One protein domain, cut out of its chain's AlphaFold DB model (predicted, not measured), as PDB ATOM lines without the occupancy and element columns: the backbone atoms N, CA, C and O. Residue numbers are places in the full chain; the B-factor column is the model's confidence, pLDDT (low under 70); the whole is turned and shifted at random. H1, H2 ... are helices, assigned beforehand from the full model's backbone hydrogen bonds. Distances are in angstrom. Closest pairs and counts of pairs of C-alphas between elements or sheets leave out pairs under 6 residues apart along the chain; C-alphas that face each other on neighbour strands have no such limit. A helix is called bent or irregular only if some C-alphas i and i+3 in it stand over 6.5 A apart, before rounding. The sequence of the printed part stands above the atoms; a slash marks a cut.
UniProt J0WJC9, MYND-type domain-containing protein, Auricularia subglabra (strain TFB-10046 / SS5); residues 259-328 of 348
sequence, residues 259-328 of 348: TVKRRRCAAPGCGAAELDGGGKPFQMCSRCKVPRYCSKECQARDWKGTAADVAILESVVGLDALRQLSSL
ATOM      1  N   THR A 259     -11.823 -49.251 -37.898       89.31
ATOM      2  CA  THR A 259     -11.744 -49.186 -39.365       89.31
ATOM      3  C   THR A 259     -11.585 -50.574 -39.984       89.31
ATOM      4  O   THR A 259     -12.275 -50.897 -40.943       89.31
ATOM      5  N   VAL A 260     -10.755 -51.439 -39.395       89.94
ATOM      6  CA  VAL A 260     -10.573 -52.834 -39.832       89.94
ATOM      7  C   VAL A 260     -11.867 -53.646 -39.695       89.94
ATOM      8  O   VAL A 260     -12.137 -54.515 -40.526       89.94
ATOM      9  N   LYS A 261     -12.676 -53.365 -38.665       89.06
ATOM     10  CA  LYS A 261     -13.984 -54.001 -38.438       89.06
ATOM     11  C   LYS A 261     -15.097 -53.460 -39.344       89.06
ATOM     12  O   LYS A 261     -16.166 -54.069 -39.396       89.06
ATOM     13  N   ARG A 262     -14.881 -52.345 -40.053       89.75
ATOM     14  CA  ARG A 262     -15.837 -51.820 -41.037       89.75
ATOM     15  C   ARG A 262     -15.729 -52.613 -42.340       89.75
ATOM     16  O   ARG A 262     -14.714 -52.603 -43.025       89.75
ATOM     17  N   ARG A 263     -16.825 -53.258 -42.710       90.88
ATOM     18  CA  ARG A 263     -17.078 -53.987 -43.960       90.88
ATOM     19  C   ARG A 263     -17.805 -53.099 -44.973       90.88
ATOM     20  O   ARG A 263     -18.773 -53.514 -45.610       90.88
ATOM     21  N   ARG A 264     -17.357 -51.847 -45.080       93.38
ATOM     22  CA  ARG A 264     -17.851 -50.854 -46.040       93.38
ATOM     23  C   ARG A 264     -16.703 -50.333 -46.890       93.38
ATOM     24  O   ARG A 264     -15.545 -50.382 -46.476       93.38
ATOM     25  N   CYS A 265     -17.032 -49.841 -48.075       94.94
ATOM     26  CA  CYS A 265     -16.070 -49.196 -48.946       94.94
ATOM     27  C   CYS A 265     -15.609 -47.889 -48.290       94.94
ATOM     28  O   CYS A 265     -16.433 -47.062 -47.907       94.94
ATOM     29  N   ALA A 266     -14.297 -47.713 -48.162       94.38
ATOM     30  CA  ALA A 266     -13.689 -46.520 -47.588       94.38
ATOM     31  C   ALA A 266     -13.720 -45.323 -48.547       94.38
ATOM     32  O   ALA A 266     -13.524 -44.197 -48.110       94.38
ATOM     33  N   ALA A 267     -13.995 -45.547 -49.838       94.12
ATOM     34  CA  ALA A 267     -14.013 -44.470 -50.815       94.12
ATOM     35  C   ALA A 267     -15.129 -43.450 -50.521       94.12
ATOM     36  O   ALA A 267     -16.295 -43.852 -50.378       94.12
ATOM     37  N   PRO A 268     -14.811 -42.142 -50.515       91.19
ATOM     38  CA  PRO A 268     -15.785 -41.088 -50.272       91.19
ATOM     39  C   PRO A 268     -17.000 -41.195 -51.201       91.19
ATOM     40  O   PRO A 268     -16.867 -41.376 -52.418       91.19
ATOM     41  N   GLY A 269     -18.193 -41.115 -50.608       91.00
ATOM     42  CA  GLY A 269     -19.476 -41.163 -51.316       91.00
ATOM     43  C   GLY A 269     -19.876 -42.529 -51.887       91.00
ATOM     44  O   GLY A 269     -20.919 -42.615 -52.523       91.00
ATOM     45  N   CYS A 270     -19.090 -43.596 -51.695       94.00
ATOM     46  CA  CYS A 270     -19.470 -44.926 -52.179       94.00
ATOM     47  C   CYS A 270     -20.503 -45.597 -51.267       94.00
ATOM     48  O   CYS A 270     -21.544 -46.036 -51.741       94.00
ATOM     49  N   GLY A 271     -20.214 -45.707 -49.968       91.56
ATOM     50  CA  GLY A 271     -21.143 -46.261 -48.974       91.56
ATOM     51  C   GLY A 271     -21.442 -47.767 -49.072       91.56
ATOM     52  O   GLY A 271     -22.012 -48.299 -48.120       91.56
ATOM     53  N   ALA A 272     -21.025 -48.442 -50.152       94.62
ATOM     54  CA  ALA A 272     -21.284 -49.863 -50.397       94.62
ATOM     55  C   ALA A 272     -20.822 -50.748 -49.233       94.62
ATOM     56  O   ALA A 272     -19.727 -50.551 -48.691       94.62
ATOM     57  N   ALA A 273     -21.631 -51.742 -48.882       92.75
ATOM     58  CA  ALA A 273     -21.332 -52.767 -47.892       92.75
ATOM     59  C   ALA A 273     -20.910 -54.079 -48.572       92.75
ATOM     60  O   ALA A 273     -21.331 -54.389 -49.683       92.75
ATOM     61  N   GLU A 274     -20.077 -54.885 -47.907       92.81
ATOM     62  CA  GLU A 274     -19.619 -56.177 -48.462       92.81
ATOM     63  C   GLU A 274     -20.769 -57.135 -48.799       92.81
ATOM     64  O   GLU A 274     -20.648 -57.976 -49.695       92.81
ATOM     65  N   LEU A 275     -21.891 -57.007 -48.090       90.31
ATOM     66  CA  LEU A 275     -23.076 -57.825 -48.318       90.31
ATOM     67  C   LEU A 275     -23.770 -57.484 -49.646       90.31
ATOM     68  O   LEU A 275     -24.244 -58.406 -50.305       90.31
ATOM     69  N   ASP A 276     -23.693 -56.233 -50.115       89.88
ATOM     70  CA  ASP A 276     -24.277 -55.790 -51.393       89.88
ATOM     71  C   ASP A 276     -23.634 -56.508 -52.597       89.88
ATOM     72  O   ASP A 276     -24.255 -56.717 -53.636       89.88
ATOM     73  N   GLY A 277     -22.368 -56.923 -52.459       86.69
ATOM     74  CA  GLY A 277     -21.590 -57.624 -53.487       86.69
ATOM     75  C   GLY A 277     -21.727 -59.151 -53.469       86.69
ATOM     76  O   GLY A 277     -20.825 -59.847 -53.951       86.69
ATOM     77  N   GLY A 278     -22.785 -59.692 -52.854       85.50
ATOM     78  CA  GLY A 278     -22.973 -61.137 -52.676       85.50
ATOM     79  C   GLY A 278     -22.007 -61.754 -51.656       85.50
ATOM     80  O   GLY A 278     -21.613 -62.915 -51.787       85.50
ATOM     81  N   GLY A 279     -21.558 -60.966 -50.672       86.44
ATOM     82  CA  GLY A 279     -20.697 -61.426 -49.577       86.44
ATOM     83  C   GLY A 279     -19.236 -61.691 -49.961       86.44
ATOM     84  O   GLY A 279     -18.516 -62.371 -49.217       86.44
ATOM     85  N   LYS A 280     -18.784 -61.183 -51.117       90.00
ATOM     86  CA  LYS A 280     -17.361 -61.179 -51.482       90.00
ATOM     87  C   LYS A 280     -16.625 -60.129 -50.639       90.00
ATOM     88  O   LYS A 280     -17.088 -58.994 -50.563       90.00
ATOM     89  N   PRO A 281     -15.474 -60.473 -50.036       92.75
ATOM     90  CA  PRO A 281     -14.728 -59.524 -49.226       92.75
ATOM     91  C   PRO A 281     -14.185 -58.403 -50.113       92.75
ATOM     92  O   PRO A 281     -13.733 -58.650 -51.237       92.75
ATOM     93  N   PHE A 282     -14.201 -57.176 -49.602       95.38
ATOM     94  CA  PHE A 282     -13.620 -56.039 -50.305       95.38
ATOM     95  C   PHE A 282     -12.095 -56.133 -50.375       95.38
ATOM     96  O   PHE A 282     -11.432 -56.772 -49.551       95.38
ATOM     97  N   GLN A 283     -11.518 -55.472 -51.379       95.06
ATOM     98  CA  GLN A 283     -10.072 -55.400 -51.542       95.06
ATOM     99  C   GLN A 283      -9.492 -54.508 -50.447       95.06
ATOM    100  O   GLN A 283      -9.866 -53.346 -50.318       95.06
ATOM    101  N   MET A 284      -8.572 -55.041 -49.647       95.12
ATOM    102  CA  MET A 284      -7.843 -54.238 -48.667       95.12
ATOM    103  C   MET A 284      -6.721 -53.460 -49.350       95.12
ATOM    104  O   MET A 284      -6.073 -53.982 -50.263       95.12
ATOM    105  N   CYS A 285      -6.421 -52.259 -48.849       94.62
ATOM    106  CA  CYS A 285      -5.223 -51.529 -49.264       94.62
ATOM    107  C   CYS A 285      -3.989 -52.428 -49.134       94.62
ATOM    108  O   CYS A 285      -3.696 -52.939 -48.053       94.62
ATOM    109  N   SER A 286      -3.245 -52.614 -50.224       91.50
ATOM    110  CA  SER A 286      -2.105 -53.533 -50.271       91.50
ATOM    111  C   SER A 286      -0.995 -53.169 -49.282       91.50
ATOM    112  O   SER A 286      -0.290 -54.078 -48.843       91.50
ATOM    113  N   ARG A 287      -0.890 -51.889 -48.902       90.75
ATOM    114  CA  ARG A 287       0.155 -51.337 -48.035       90.75
ATOM    115  C   ARG A 287      -0.155 -51.480 -46.546       90.75
ATOM    116  O   ARG A 287       0.560 -52.183 -45.849       90.75
ATOM    117  N   CYS A 288      -1.210 -50.824 -46.058       91.56
ATOM    118  CA  CYS A 288      -1.523 -50.802 -44.623       91.56
ATOM    119  C   CYS A 288      -2.494 -51.905 -44.185       91.56
ATOM    120  O   CYS A 288      -2.605 -52.155 -42.994       91.56
ATOM    121  N   LYS A 289      -3.201 -52.562 -45.119       92.19
ATOM    122  CA  LYS A 289      -4.231 -53.584 -44.838       92.19
ATOM    123  C   LYS A 289      -5.398 -53.096 -43.954       92.19
ATOM    124  O   LYS A 289      -6.103 -53.925 -43.386       92.19
ATOM    125  N   VAL A 290      -5.610 -51.778 -43.857       91.94
ATOM    126  CA  VAL A 290      -6.654 -51.168 -43.012       91.94
ATOM    127  C   VAL A 290      -7.935 -50.847 -43.800       91.94
ATOM    128  O   VAL A 290      -8.924 -51.551 -43.590       91.94
ATOM    129  N   PRO A 291      -7.973 -49.850 -44.713       94.69
ATOM    130  CA  PRO A 291      -9.183 -49.536 -45.456       94.69
ATOM    131  C   PRO A 291      -9.459 -50.583 -46.537       94.69
ATOM    132  O   PRO A 291      -8.566 -51.308 -47.001       94.69
ATOM    133  N   ARG A 292     -10.727 -50.633 -46.940       94.69
ATOM    134  CA  ARG A 292     -11.296 -51.608 -47.868       94.69
ATOM    135  C   ARG A 292     -12.026 -50.909 -48.993       94.69
ATOM    136  O   ARG A 292     -12.681 -49.899 -48.766       94.69
ATOM    137  N   TYR A 293     -11.972 -51.487 -50.182       96.19
ATOM    138  CA  TYR A 293     -12.585 -50.919 -51.372       96.19
ATOM    139  C   TYR A 293     -13.346 -51.989 -52.138       96.19
ATOM    140  O   TYR A 293     -12.849 -53.099 -52.346       96.19
ATOM    141  N   CYS A 294     -14.551 -51.647 -52.588       96.50
ATOM    142  CA  CYS A 294     -15.334 -52.531 -53.446       96.50
ATOM    143  C   CYS A 294     -14.703 -52.694 -54.841       96.50
ATOM    144  O   CYS A 294     -14.987 -53.671 -55.530       96.50
ATOM    145  N   SER A 295     -13.838 -51.759 -55.257       96.19
ATOM    146  CA  SER A 295     -13.144 -51.789 -56.545       96.19
ATOM    147  C   SER A 295     -11.837 -50.981 -56.529       96.19
ATOM    148  O   SER A 295     -11.615 -50.151 -55.638       96.19
ATOM    149  N   LYS A 296     -10.984 -51.182 -57.543       96.44
ATOM    150  CA  LYS A 296      -9.743 -50.410 -57.727       96.44
ATOM    151  C   LYS A 296     -10.017 -48.924 -57.966       96.44
ATOM    152  O   LYS A 296      -9.261 -48.073 -57.511       96.44
ATOM    153  N   GLU A 297     -11.110 -48.596 -58.648       96.62
ATOM    154  CA  GLU A 297     -11.514 -47.218 -58.937       96.62
ATOM    155  C   GLU A 297     -11.878 -46.479 -57.647       96.62
ATOM    156  O   GLU A 297     -11.523 -45.311 -57.481       96.62
ATOM    157  N   CYS A 298     -12.543 -47.164 -56.711       96.56
ATOM    158  CA  CYS A 298     -12.826 -46.633 -55.380       96.56
ATOM    159  C   CYS A 298     -11.537 -46.405 -54.580       96.56
ATOM    160  O   CYS A 298     -11.375 -45.338 -53.994       96.56
ATOM    161  N   GLN A 299     -10.589 -47.348 -54.625       95.75
ATOM    162  CA  GLN A 299      -9.273 -47.167 -54.007       95.75
ATOM    163  C   GLN A 299      -8.517 -45.967 -54.596       95.75
ATOM    164  O   GLN A 299      -7.961 -45.158 -53.858       95.75
ATOM    165  N   ALA A 300      -8.508 -45.823 -55.923       94.56
ATOM    166  CA  ALA A 300      -7.845 -44.710 -56.596       94.56
ATOM    167  C   ALA A 300      -8.502 -43.360 -56.272       94.56
ATOM    168  O   ALA A 300      -7.808 -42.352 -56.164       94.56
ATOM    169  N   ARG A 301      -9.831 -43.328 -56.121       93.31
ATOM    170  CA  ARG A 301     -10.581 -42.124 -55.738       93.31
ATOM    171  C   ARG A 301     -10.256 -41.684 -54.316       93.31
ATOM    172  O   ARG A 301      -9.982 -40.511 -54.115       93.31
ATOM    173  N   ASP A 302     -10.253 -42.626 -53.377       92.56
ATOM    174  CA  ASP A 302      -9.859 -42.380 -51.988       92.56
ATOM    175  C   ASP A 302      -8.416 -41.851 -51.909       92.56
ATOM    176  O   ASP A 302      -8.135 -40.869 -51.232       92.56
ATOM    177  N   TRP A 303      -7.506 -42.428 -52.704       88.88
ATOM    178  CA  TRP A 303      -6.098 -42.022 -52.720       88.88
ATOM    179  C   TRP A 303      -5.836 -40.645 -53.328       88.88
ATOM    180  O   TRP A 303      -4.894 -39.960 -52.931       88.88
ATOM    181  N   LYS A 304      -6.640 -40.230 -54.314       87.81
ATOM    182  CA  LYS A 304      -6.513 -38.890 -54.903       87.81
ATOM    183  C   LYS A 304      -6.834 -37.788 -53.893       87.81
ATOM    184  O   LYS A 304      -6.438 -36.653 -54.143       87.81
ATOM    185  N   GLY A 305      -7.464 -38.148 -52.768       67.31
ATOM    186  CA  GLY A 305      -7.881 -37.249 -51.707       67.31
ATOM    187  C   GLY A 305      -8.904 -36.234 -52.203       67.31
ATOM    188  O   GLY A 305      -8.973 -35.888 -53.384       67.31
ATOM    189  N   THR A 306      -9.698 -35.699 -51.293       61.19
ATOM    190  CA  THR A 306     -10.204 -34.347 -51.499       61.19
ATOM    191  C   THR A 306      -9.235 -33.389 -50.812       61.19
ATOM    192  O   THR A 306      -8.661 -33.715 -49.774       61.19
ATOM    193  N   ALA A 307      -9.023 -32.191 -51.364       56.94
ATOM    194  CA  ALA A 307      -8.221 -31.160 -50.689       56.94
ATOM    195  C   ALA A 307      -8.732 -30.865 -49.256       56.94
ATOM    196  O   ALA A 307      -7.976 -30.394 -48.411       56.94
ATOM    197  N   ALA A 308      -9.997 -31.198 -48.973       59.22
ATOM    198  CA  ALA A 308     -10.620 -31.095 -47.661       59.22
ATOM    199  C   ALA A 308     -10.087 -32.113 -46.633       59.22
ATOM    200  O   ALA A 308      -9.971 -31.766 -45.461       59.22
ATOM    201  N   ASP A 309      -9.704 -33.329 -47.036       62.31
ATOM    202  CA  ASP A 309      -9.258 -34.375 -46.096       62.31
ATOM    203  C   ASP A 309      -7.905 -34.031 -45.451       62.31
ATOM    204  O   ASP A 309      -7.672 -34.296 -44.269       62.31
ATOM    205  N   VAL A 310      -7.026 -33.373 -46.214       59.41
ATOM    206  CA  VAL A 310      -5.740 -32.858 -45.716       59.41
ATOM    207  C   VAL A 310      -5.971 -31.708 -44.731       59.41
ATOM    208  O   VAL A 310      -5.394 -31.712 -43.646       59.41
ATOM    209  N   ALA A 311      -6.877 -30.781 -45.056       55.91
ATOM    210  CA  ALA A 311      -7.205 -29.645 -44.195       55.91
ATOM    211  C   ALA A 311      -7.825 -30.079 -42.850       55.91
ATOM    212  O   ALA A 311      -7.528 -29.491 -41.809       55.91
ATOM    213  N   ILE A 312      -8.645 -31.138 -42.839       57.09
ATOM    214  CA  ILE A 312      -9.234 -31.683 -41.606       57.09
ATOM    215  C   ILE A 312      -8.150 -32.297 -40.714       57.09
ATOM    216  O   ILE A 312      -8.101 -31.977 -39.527       57.09
ATOM    217  N   LEU A 313      -7.250 -33.121 -41.262       55.69
ATOM    218  CA  LEU A 313      -6.149 -33.708 -40.486       55.69
ATOM    219  C   LEU A 313      -5.222 -32.639 -39.894       55.69
ATOM    220  O   LEU A 313      -4.818 -32.757 -38.737       55.69
ATOM    221  N   GLU A 314      -4.939 -31.578 -40.647       51.78
ATOM    222  CA  GLU A 314      -4.145 -30.443 -40.167       51.78
ATOM    223  C   GLU A 314      -4.857 -29.664 -39.048       51.78
ATOM    224  O   GLU A 314      -4.210 -29.261 -38.079       51.78
ATOM    225  N   SER A 315      -6.186 -29.510 -39.127       48.31
ATOM    226  CA  SER A 315      -6.986 -28.805 -38.113       48.31
ATOM    227  C   SER A 315      -7.226 -29.604 -36.824       48.31
ATOM    228  O   SER A 315      -7.268 -29.019 -35.745       48.31
ATOM    229  N   VAL A 316      -7.370 -30.932 -36.917       48.69
ATOM    230  CA  VAL A 316      -7.741 -31.801 -35.785       48.69
ATOM    231  C   VAL A 316      -6.519 -32.267 -35.002       48.69
ATOM    232  O   VAL A 316      -6.569 -32.369 -33.780       48.69
ATOM    233  N   VAL A 317      -5.422 -32.574 -35.694       54.16
ATOM    234  CA  VAL A 317      -4.219 -33.115 -35.049       54.16
ATOM    235  C   VAL A 317      -3.291 -31.980 -34.601       54.16
ATOM    236  O   VAL A 317      -2.508 -32.163 -33.676       54.16
ATOM    237  N   GLY A 318      -3.412 -30.785 -35.191       44.75
ATOM    238  CA  GLY A 318      -2.446 -29.708 -35.016       44.75
ATOM    239  C   GLY A 318      -1.119 -30.057 -35.697       44.75
ATOM    240  O   GLY A 318      -0.601 -31.172 -35.586       44.75
ATOM    241  N   LEU A 319      -0.533 -29.095 -36.414       48.28
ATOM    242  CA  LEU A 319       0.737 -29.291 -37.130       48.28
ATOM    243  C   LEU A 319       1.865 -29.814 -36.216       48.28
ATOM    244  O   LEU A 319       2.726 -30.568 -36.674       48.28
ATOM    245  N   ASP A 320       1.835 -29.476 -34.926       48.25
ATOM    246  CA  ASP A 320       2.848 -29.893 -33.954       48.25
ATOM    247  C   ASP A 320       2.734 -31.364 -33.527       48.25
ATOM    248  O   ASP A 320       3.765 -32.014 -33.363       48.25
ATOM    249  N   ALA A 321       1.532 -31.947 -33.433       49.44
ATOM    250  CA  ALA A 321       1.413 -33.374 -33.119       49.44
ATOM    251  C   ALA A 321       1.745 -34.253 -34.339       49.44
ATOM    252  O   ALA A 321       2.356 -35.308 -34.187       49.44
ATOM    253  N   LEU A 322       1.460 -33.789 -35.566       46.06
ATOM    254  CA  LEU A 322       1.941 -34.442 -36.794       46.06
ATOM    255  C   LEU A 322       3.477 -34.412 -36.899       46.06
ATOM    256  O   LEU A 322       4.086 -35.406 -37.297       46.06
ATOM    257  N   ARG A 323       4.117 -33.311 -36.484       49.75
ATOM    258  CA  ARG A 323       5.585 -33.213 -36.387       49.75
ATOM    259  C   ARG A 323       6.154 -34.117 -35.294       49.75
ATOM    260  O   ARG A 323       7.140 -34.803 -35.553       49.75
ATOM    261  N   GLN A 324       5.507 -34.205 -34.130       50.88
ATOM    262  CA  GLN A 324       5.901 -35.143 -33.071       50.88
ATOM    263  C   GLN A 324       5.809 -36.608 -33.527       50.88
ATOM    264  O   GLN A 324       6.699 -37.401 -33.227       50.88
ATOM    265  N   LEU A 325       4.798 -36.963 -34.329       48.00
ATOM    266  CA  LEU A 325       4.674 -38.298 -34.927       48.00
ATOM    267  C   LEU A 325       5.769 -38.609 -35.943       48.00
ATOM    268  O   LEU A 325       6.195 -39.755 -36.043       48.00
ATOM    269  N   SER A 326       6.255 -37.599 -36.666       45.69
ATOM    270  CA  SER A 326       7.404 -37.758 -37.559       45.69
ATOM    271  C   SER A 326       8.748 -37.872 -36.823       45.69
ATOM    272  O   SER A 326       9.707 -38.361 -37.412       45.69
ATOM    273  N   SER A 327       8.819 -37.451 -35.551       41.62
ATOM    274  CA  SER A 327      10.035 -37.486 -34.719       41.62
ATOM    275  C   SER A 327      10.106 -38.647 -33.723       41.62
ATOM    276  O   SER A 327      11.152 -38.859 -33.113       41.62
ATOM    277  N   LEU A 328       9.013 -39.385 -33.513       42.16
ATOM    278  CA  LEU A 328       9.010 -40.567 -32.654       42.16
ATOM    279  C   LEU A 328       9.600 -41.756 -33.425       42.16
ATOM    280  O   LEU A 328       8.963 -42.308 -34.322       42.16
TER     281      LEU A 328
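This is residues 259 to 328 of the 348 residues of the protein "MYND-type domain-containing protein" of Auricularia subglabra (strain TFB-10046 / SS5) (UniProt J0WJC9). A bent helical arm, H2, reaches away from a body made of a long folded loop, residues 259 to 295, and one short helix, H1. The arm turns a corner near its middle, its two halves H2a and H2b about perpendicular, and residues 307 to 312, 315 to 321 and 323 to 328 stick out free. The printed part has 70 residues with two named helices, H1 then H2, and no named strand; its class is all helix, though the helices hold 30 of the 70 residues. The whole is loose, with a radius of gyration of the C-alphas of 14.4 A, and elongated, spanning 45 by 24 by 17 A.

H2, residues 307 to 327, was assigned as one helix by its hydrogen bonds but is bent: C-alphas 316 and 319 are 8.9 A apart. Arm H2a, residues 307 to 316, begins at C-alpha 307 (-8.221, -31.160, -50.689) and is 14.9 A long from first to last C-alpha. Arm H2b, residues 319 to 327, is 12.6 A long and ends at C-alpha 327 (10.035, -37.486, -34.719). H1, residues 296 to 304, begins at C-alpha 296 (-9.743, -50.410, -57.727) and is 12.3 A long.

H2a and H2b are near each other, about perpendicular at 86 degrees. H1 is apart from H2a and from H2b. Residues 283 to 284 pair with residues 292 to 293, antiparallel. In H1 and H2b every O i to N i+4 pair is within hydrogen-bond range; in H2a 5 of 6 are.

The C-alphas of Gly 278 and Asp 320, the two farthest apart, are 44.6 A apart. Without the stretches that stand free, the body of 51 residues spans 38 by 18 by 17 A. The link from H1 to H2 is tight, and the printed part has no cut. The mean pLDDT of the printed part is 78.7; residues 305 to 328 are under 70.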